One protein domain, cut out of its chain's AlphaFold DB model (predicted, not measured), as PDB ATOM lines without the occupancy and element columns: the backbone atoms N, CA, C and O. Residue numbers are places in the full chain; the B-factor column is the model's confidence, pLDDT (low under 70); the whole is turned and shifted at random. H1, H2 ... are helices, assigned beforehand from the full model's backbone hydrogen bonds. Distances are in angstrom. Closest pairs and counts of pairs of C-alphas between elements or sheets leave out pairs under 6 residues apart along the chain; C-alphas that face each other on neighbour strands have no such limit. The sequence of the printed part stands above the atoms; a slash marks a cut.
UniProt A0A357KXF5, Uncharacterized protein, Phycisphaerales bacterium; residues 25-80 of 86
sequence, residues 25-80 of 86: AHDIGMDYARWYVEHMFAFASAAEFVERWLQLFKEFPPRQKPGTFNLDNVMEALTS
ATOM      1  N   ALA A  25      47.683  11.603  -1.735       94.69
ATOM      2  CA  ALA A  25      46.671  12.330  -0.974       94.69
ATOM      3  C   ALA A  25      46.421  11.726   0.417       94.69
ATOM      4  O   ALA A  25      46.118  12.473   1.343       94.69
ATOM      5  N   HIS A  26      46.588  10.412   0.586       93.69
ATOM      6  CA  HIS A  26      46.469   9.768   1.893       93.69
ATOM      7  C   HIS A  26      47.540  10.228   2.891       93.69
ATOM      8  O   HIS A  26      47.240  10.392   4.073       93.69
ATOM      9  N   ASP A  27      48.759  10.466   2.407       92.88
ATOM     10  CA  ASP A  27      49.928  10.732   3.245       92.88
ATOM     11  C   ASP A  27      50.114  12.227   3.528       92.88
ATOM     12  O   ASP A  27      50.474  12.616   4.639       92.88
ATOM     13  N   ILE A  28      49.878  13.077   2.521       94.75
ATOM     14  CA  ILE A  28      50.175  14.520   2.592       94.75
ATOM     15  C   ILE A  28      48.953  15.418   2.351       94.75
ATOM     16  O   ILE A  28      49.053  16.643   2.453       94.75
ATOM     17  N   GLY A  29      47.799  14.847   2.001       90.06
ATOM     18  CA  GLY A  29      46.597  15.607   1.668       90.06
ATOM     19  C   GLY A  29      45.932  16.217   2.902       90.06
ATOM     20  O   GLY A  29      45.428  15.505   3.765       90.06
ATOM     21  N   MET A  30      45.854  17.548   2.951       90.25
ATOM     22  CA  MET A  30      45.316  18.285   4.108       90.25
ATOM     23  C   MET A  30      43.852  17.958   4.454       90.25
ATOM     24  O   MET A  30      43.501  17.964   5.628       90.25
ATOM     25  N   ASP A  31      43.001  17.680   3.461       94.00
ATOM     26  CA  ASP A  31      41.557  17.440   3.660       94.00
ATOM     27  C   ASP A  31      41.119  16.046   3.177       94.00
ATOM     28  O   ASP A  31      39.953  15.795   2.862       94.00
ATOM     29  N   TYR A  32      42.073  15.111   3.103       95.12
ATOM     30  CA  TYR A  32      41.823  13.768   2.581       95.12
ATOM     31  C   TYR A  32      40.752  13.025   3.381       95.12
ATOM     32  O   TYR A  32      39.883  12.393   2.792       95.12
ATOM     33  N   ALA A  33      40.764  13.123   4.713       94.69
ATOM     34  CA  ALA A  33      39.807  12.411   5.560       94.69
ATOM     35  C   ALA A  33      38.354  12.840   5.298       94.69
ATOM     36  O   ALA A  33      37.457  11.999   5.249       94.69
ATOM     37  N   ARG A  34      38.118  14.141   5.089       96.44
ATOM     38  CA  ARG A  34      36.794  14.655   4.734       96.44
ATOM     39  C   ARG A  34      36.386  14.180   3.347       96.44
ATOM     40  O   ARG A  34      35.309  13.606   3.201       96.44
ATOM     41  N   TRP A  35      37.264  14.369   2.360       95.50
ATOM     42  CA  TRP A  35      37.033  13.909   0.993       95.50
ATOM     43  C   TRP A  35      36.725  12.404   0.955       95.50
ATOM     44  O   TRP A  35      35.761  11.990   0.317       95.50
ATOM     45  N   TYR A  36      37.472  11.597   1.707       95.81
ATOM     46  CA  TYR A  36      37.276  10.156   1.834       95.81
ATOM     47  C   TYR A  36      35.862   9.815   2.310       95.81
ATOM     48  O   TYR A  36      35.180   9.024   1.662       95.81
ATOM     49  N   VAL A  37      35.396  10.445   3.397       95.62
ATOM     50  CA  VAL A  37      34.046  10.226   3.946       95.62
ATOM     51  C   VAL A  37      32.964  10.651   2.954       95.62
ATOM     52  O   VAL A  37      32.015   9.901   2.723       95.62
ATOM     53  N   GLU A  38      33.130  11.811   2.315       96.75
ATOM     54  CA  GLU A  38      32.205  12.313   1.290       96.75
ATOM     55  C   GLU A  38      32.114  11.378   0.069       96.75
ATOM     56  O   GLU A  38      31.091  11.370  -0.613       96.75
ATOM     57  N   HIS A  39      33.136  10.547  -0.171       95.81
ATOM     58  CA  HIS A  39      33.211   9.606  -1.294       95.81
ATOM     59  C   HIS A  39      33.056   8.126  -0.897       95.81
ATOM     60  O   HIS A  39      33.172   7.245  -1.753       95.81
ATOM     61  N   MET A  40      32.703   7.816   0.359       95.50
ATOM     62  CA  MET A  40      32.501   6.429   0.822       95.50
ATOM     63  C   MET A  40      31.399   5.678   0.062       95.50
ATOM     64  O   MET A  40      31.402   4.446   0.027       95.50
ATOM     65  N   PHE A  41      30.477   6.393  -0.590       94.62
ATOM     66  CA  PHE A  41      29.449   5.793  -1.445       94.62
ATOM     67  C   PHE A  41      30.040   4.933  -2.581       94.62
ATOM     68  O   PHE A  41      29.365   4.032  -3.077       94.62
ATOM     69  N   ALA A  42      31.301   5.163  -2.970       95.69
ATOM     70  CA  ALA A  42      31.991   4.381  -3.994       95.69
ATOM     71  C   ALA A  42      32.283   2.927  -3.570       95.69
ATOM     72  O   ALA A  42      32.496   2.069  -4.426       95.69
ATOM     73  N   PHE A  43      32.276   2.611  -2.270       95.44
ATOM     74  CA  PHE A  43      32.619   1.263  -1.802       95.44
ATOM     75  C   PHE A  43      31.593   0.205  -2.183       95.44
ATOM     76  O   PHE A  43      31.980  -0.920  -2.487       95.44
ATOM     77  N   ALA A  44      30.307   0.555  -2.221       94.56
ATOM     78  CA  ALA A  44      29.264  -0.398  -2.586       94.56
ATOM     79  C   ALA A  44      29.420  -0.877  -4.040       94.56
ATOM     80  O   ALA A  44      29.431  -2.079  -4.301       94.56
ATOM     81  N   SER A  45      29.618   0.051  -4.980       94.56
ATOM     82  CA  SER A  45      29.798  -0.284  -6.397       94.56
ATOM     83  C   SER A  45      31.138  -0.970  -6.671       94.56
ATOM     84  O   SER A  45      31.203  -1.895  -7.482       94.56
ATOM     85  N   ALA A  46      32.203  -0.567  -5.971       95.44
ATOM     86  CA  ALA A  46      33.496  -1.235  -6.055       95.44
ATOM     87  C   ALA A  46      33.419  -2.688  -5.560       95.44
ATOM     88  O   ALA A  46      33.939  -3.584  -6.224       95.44
ATOM     89  N   ALA A  47      32.730  -2.938  -4.440       94.81
ATOM     90  CA  ALA A  47      32.534  -4.284  -3.908       94.81
ATOM     91  C   ALA A  47      31.793  -5.187  -4.907       94.81
ATOM     92  O   ALA A  47      32.250  -6.295  -5.173       94.81
ATOM     93  N   GLU A  48      30.719  -4.690  -5.525       96.56
ATOM     94  CA  GLU A  48      29.958  -5.425  -6.545       96.56
ATOM     95  C   GLU A  48      30.814  -5.761  -7.782       96.56
ATOM     96  O   GLU A  48      30.743  -6.859  -8.342       96.56
ATOM     97  N   PHE A  49      31.663  -4.823  -8.215       95.56
ATOM     98  CA  PHE A  49      32.587  -5.050  -9.326       95.56
ATOM     99  C   PHE A  49      33.630  -6.124  -8.996       95.56
ATOM    100  O   PHE A  49      33.834  -7.045  -9.792       95.56
ATOM    101  N   VAL A  50      34.260  -6.025  -7.823       93.75
ATOM    102  CA  VAL A  50      35.241  -7.012  -7.354       93.75
ATOM    103  C   VAL A  50      34.585  -8.381  -7.187       93.75
ATOM    104  O   VAL A  50      35.173  -9.376  -7.597       93.75
ATOM    105  N   GLU A  51      33.356  -8.450  -6.670       94.44
ATOM    106  CA  GLU A  51      32.611  -9.705  -6.543       94.44
ATOM    107  C   GLU A  51      32.420 -10.386  -7.902       94.44
ATOM    108  O   GLU A  51      32.768 -11.558  -8.056       94.44
ATOM    109  N   ARG A  52      31.932  -9.655  -8.914       93.94
ATOM    110  CA  ARG A  52      31.795 -10.198 -10.276       93.94
ATOM    111  C   ARG A  52      33.124 -10.685 -10.838       93.94
ATOM    112  O   ARG A  52      33.174 -11.743 -11.457       93.94
ATOM    113  N   TRP A  53      34.199  -9.932 -10.623       91.88
ATOM    114  CA  TRP A  53      35.527 -10.341 -11.067       91.88
ATOM    115  C   TRP A  53      36.002 -11.616 -10.352       91.88
ATOM    116  O   TRP A  53      36.496 -12.531 -11.006       91.88
ATOM    117  N   LEU A  54      35.769 -11.740  -9.041       90.25
ATOM    118  CA  LEU A  54      36.094 -12.945  -8.272       90.25
ATOM    119  C   LEU A  54      35.291 -14.169  -8.731       90.25
ATOM    120  O   LEU A  54      35.810 -15.286  -8.703       90.25
ATOM    121  N   GLN A  55      34.048 -13.991  -9.191       90.81
ATOM    122  CA  GLN A  55      33.260 -15.092  -9.753       90.81
ATOM    123  C   GLN A  55      33.926 -15.708 -10.997       90.81
ATOM    124  O   GLN A  55      33.814 -16.922 -11.191       90.81
ATOM    125  N   LEU A  56      34.689 -14.927 -11.776       88.38
ATOM    126  CA  LEU A  56      35.422 -15.421 -12.951       88.38
ATOM    127  C   LEU A  56      36.512 -16.434 -12.590       88.38
ATOM    128  O   LEU A  56      36.860 -17.267 -13.421       88.38
ATOM    129  N   PHE A  57      37.020 -16.440 -11.354       86.19
ATOM    130  CA  PHE A  57      38.020 -17.426 -10.928       86.19
ATOM    131  C   PHE A  57      37.473 -18.855 -10.850       86.19
ATOM    132  O   PHE A  57      38.259 -19.801 -10.815       86.19
ATOM    133  N   LYS A  58      36.144 -19.033 -10.859       86.69
ATOM    134  CA  LYS A  58      35.525 -20.357 -11.015       86.69
ATOM    135  C   LYS A  58      35.737 -20.916 -12.422       86.69
ATOM    136  O   LYS A  58      35.952 -22.113 -12.571       86.69
ATOM    137  N   GLU A  59      35.665 -20.056 -13.434       87.94
ATOM    138  CA  GLU A  59      35.826 -20.428 -14.842       87.94
ATOM    139  C   GLU A  59      37.304 -20.427 -15.259       87.94
ATOM    140  O   GLU A  59      37.763 -21.315 -15.975       87.94
ATOM    141  N   PHE A  60      38.073 -19.470 -14.738       87.00
ATOM    142  CA  PHE A  60      39.489 -19.279 -15.028       87.00
ATOM    143  C   PHE A  60      40.309 -19.355 -13.734       87.00
ATOM    144  O   PHE A  60      40.704 -18.319 -13.188       87.00
ATOM    145  N   PRO A  61      40.571 -20.566 -13.208       80.38
ATOM    146  CA  PRO A  61      41.308 -20.717 -11.961       80.38
ATOM    147  C   PRO A  61      42.734 -20.150 -12.084       80.38
ATOM    148  O   PRO A  61      43.348 -20.263 -13.153       80.38
ATOM    149  N   PRO A  62      43.303 -19.572 -11.006       75.44
ATOM    150  CA  PRO A  62      44.666 -19.047 -11.007       75.44
ATOM    151  C   PRO A  62      45.669 -20.122 -11.440       75.44
ATOM    152  O   PRO A  62      45.843 -21.146 -10.781       75.44
ATOM    153  N   ARG A  63      46.331 -19.899 -12.578       71.56
ATOM    154  CA  ARG A  63      47.215 -20.898 -13.206       71.56
ATOM    155  C   ARG A  63      48.620 -20.931 -12.606       71.56
ATOM    156  O   ARG A  63      49.369 -21.867 -12.868       71.56
ATOM    157  N   GLN A  64      48.982 -19.921 -11.818       75.19
ATOM    158  CA  GLN A  64      50.297 -19.795 -11.205       75.19
ATOM    159  C   GLN A  64      50.155 -19.941  -9.691       75.19
ATOM    160  O   GLN A  64      49.421 -19.183  -9.055       75.19
ATOM    161  N   LYS A  65      50.863 -20.914  -9.105       64.44
ATOM    162  CA  LYS A  65      51.074 -20.917  -7.654       64.44
ATOM    163  C   LYS A  65      51.788 -19.603  -7.300       64.44
ATOM    164  O   LYS A  65      52.705 -19.237  -8.041       64.44
ATOM    165  N   PRO A  66      51.384 -18.893  -6.231       64.75
ATOM    166  CA  PRO A  66      52.076 -17.686  -5.790       64.75
ATOM    167  C   PRO A  66      53.575 -17.968  -5.719       64.75
ATOM    168  O   PRO A  66      53.968 -19.005  -5.183       64.75
ATOM    169  N   GLY A  67      54.392 -17.099  -6.317       60.28
ATOM    170  CA  GLY A  67      55.835 -17.305  -6.391       60.28
ATOM    171  C   GLY A  67      56.404 -17.584  -5.002       60.28
ATOM    172  O   GLY A  67      56.350 -16.728  -4.119       60.28
ATOM    173  N   THR A  68      56.929 -18.791  -4.809       55.66
ATOM    174  CA  THR A  68      57.478 -19.309  -3.554       55.66
ATOM    175  C   THR A  68      58.862 -18.721  -3.278       55.66
ATOM    176  O   THR A  68      59.848 -19.431  -3.127       55.66
ATOM    177  N   PHE A  69      58.958 -17.398  -3.164       58.84
ATOM    178  CA  PHE A  69      60.164 -16.719  -2.675       58.84
ATOM    179  C   PHE A  69      60.198 -16.664  -1.137       58.84
ATOM    180  O   PHE A  69      60.536 -15.632  -0.557       58.84
ATOM    181  N   ASN A  70      59.820 -17.766  -0.481       55.62
ATOM    182  CA  ASN A  70      60.102 -17.990   0.936       55.62
ATOM    183  C   ASN A  70      61.390 -18.801   1.028       55.62
ATOM    184  O   ASN A  70      61.512 -19.824   0.349       55.62
ATOM    185  N   LEU A  71      62.314 -18.353   1.885       57.69
ATOM    186  CA  LEU A  71      63.538 -19.087   2.220       57.69
ATOM    187  C   LEU A  71      63.217 -20.543   2.580       57.69
ATOM    188  O   LEU A  71      63.969 -21.431   2.206       57.69
ATOM    189  N   ASP A  72      62.064 -20.781   3.210       61.81
ATOM    190  CA  ASP A  72      61.576 -22.106   3.592       61.81
ATOM    191  C   ASP A  72      61.528 -23.092   2.420       61.81
ATOM    192  O   ASP A  72      61.985 -24.214   2.573       61.81
ATOM    193  N   ASN A  73      61.094 -22.674   1.220       61.47
ATOM    194  CA  ASN A  73      61.052 -23.571   0.054       61.47
ATOM    195  C   ASN A  73      62.450 -23.849  -0.515       61.47
ATOM    196  O   ASN A  73      62.697 -24.919  -1.064       61.47
ATOM    197  N   VAL A  74      63.371 -22.885  -0.399       63.72
ATOM    198  CA  VAL A  74      64.776 -23.073  -0.796       63.72
ATOM    199  C   VAL A  74      65.458 -24.018   0.187       63.72
ATOM    200  O   VAL A  74      66.152 -24.941  -0.227       63.72
ATOM    201  N   MET A  75      65.216 -23.835   1.483       67.44
ATOM    202  CA  MET A  75      65.715 -24.719   2.526       67.44
ATOM    203  C   MET A  75      65.122 -26.120   2.383       67.44
ATOM    204  O   MET A  75      65.877 -27.081   2.463       67.44
ATOM    205  N   GLU A  76      63.829 -26.258   2.087       70.06
ATOM    206  CA  GLU A  76      63.155 -27.539   1.832       70.06
ATOM    207  C   GLU A  76      63.705 -28.234   0.575       70.06
ATOM    208  O   GLU A  76      64.002 -29.427   0.614       70.06
ATOM    209  N   ALA A  77      63.957 -27.500  -0.514       65.81
ATOM    210  CA  ALA A  77      64.605 -28.041  -1.714       65.81
ATOM    211  C   ALA A  77      66.063 -28.484  -1.473       65.81
ATOM    212  O   ALA A  77      66.520 -29.437  -2.101       65.81
ATOM    213  N   LEU A  78      66.787 -27.820  -0.564       66.75
ATOM    214  CA  LEU A  78      68.170 -28.155  -0.194       66.75
ATOM    215  C   LEU A  78      68.270 -29.254   0.880       66.75
ATOM    216  O   LEU A  78      69.282 -29.947   0.943       66.75
ATOM    217  N   THR A  79      67.251 -29.413   1.729       68.94
ATOM    218  CA  THR A  79      67.203 -30.441   2.792       68.94
ATOM    219  C   THR A  79      66.426 -31.690   2.400       68.94
ATOM    220  O   THR A  79      66.503 -32.691   3.113       68.94
ATOM    221  N   SER A  80      65.736 -31.679   1.257       59.16
ATOM    222  CA  SER A  80      65.139 -32.879   0.675       59.16
ATOM    223  C   SER A  80      66.246 -33.898   0.365       59.16
ATOM    224  O   SER A  80      67.099 -33.625  -0.484       59.16
TER     225      SER A  80
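This is residues 25 to 80 of the 86 residues of an uncharacterized protein of Phycisphaerales bacterium (UniProt A0A357KXF5). What shape is it? A flat, open V: H1 and H2 hook into one arm, H3, and residues 59 to 70 make the other, ending in H4. What builds it? The printed part has 56 residues with four named helices, H1 to H4 in order: all helix. It is extended, with radius of gyration of the C-alphas 20.3 A and spans of 56 by 35 by 10 A.

Where does it begin? H1, residues 25 to 28, begins at C-alpha 25 (46.671, 12.330, -0.974). What follows? H2 is residues 32 to 38, H3 42 to 58, 26.0 A from first to last C-alpha, and H4 71 to 79, ending at C-alpha 79 (67.203, -30.441, 2.792).

Do helices touch? H1 and H2 are close but not clearly touching; their closest C-alphas, His 26 and Tyr 32, are 6.2 A apart. H3 is apart from H2 and H4. Their backbones? Every O i to N i+4 pair is within hydrogen-bond range in H2 and H4, 10 of 13 in H3.

How far does it reach? The farthest C-alphas, Glu 38 and Ser 80, are 55.9 A apart. Where is pLDDT under 70? Residues 65 to 75 and 77 to 80, partly in the long H3 to H4 link; the printed part has no cut.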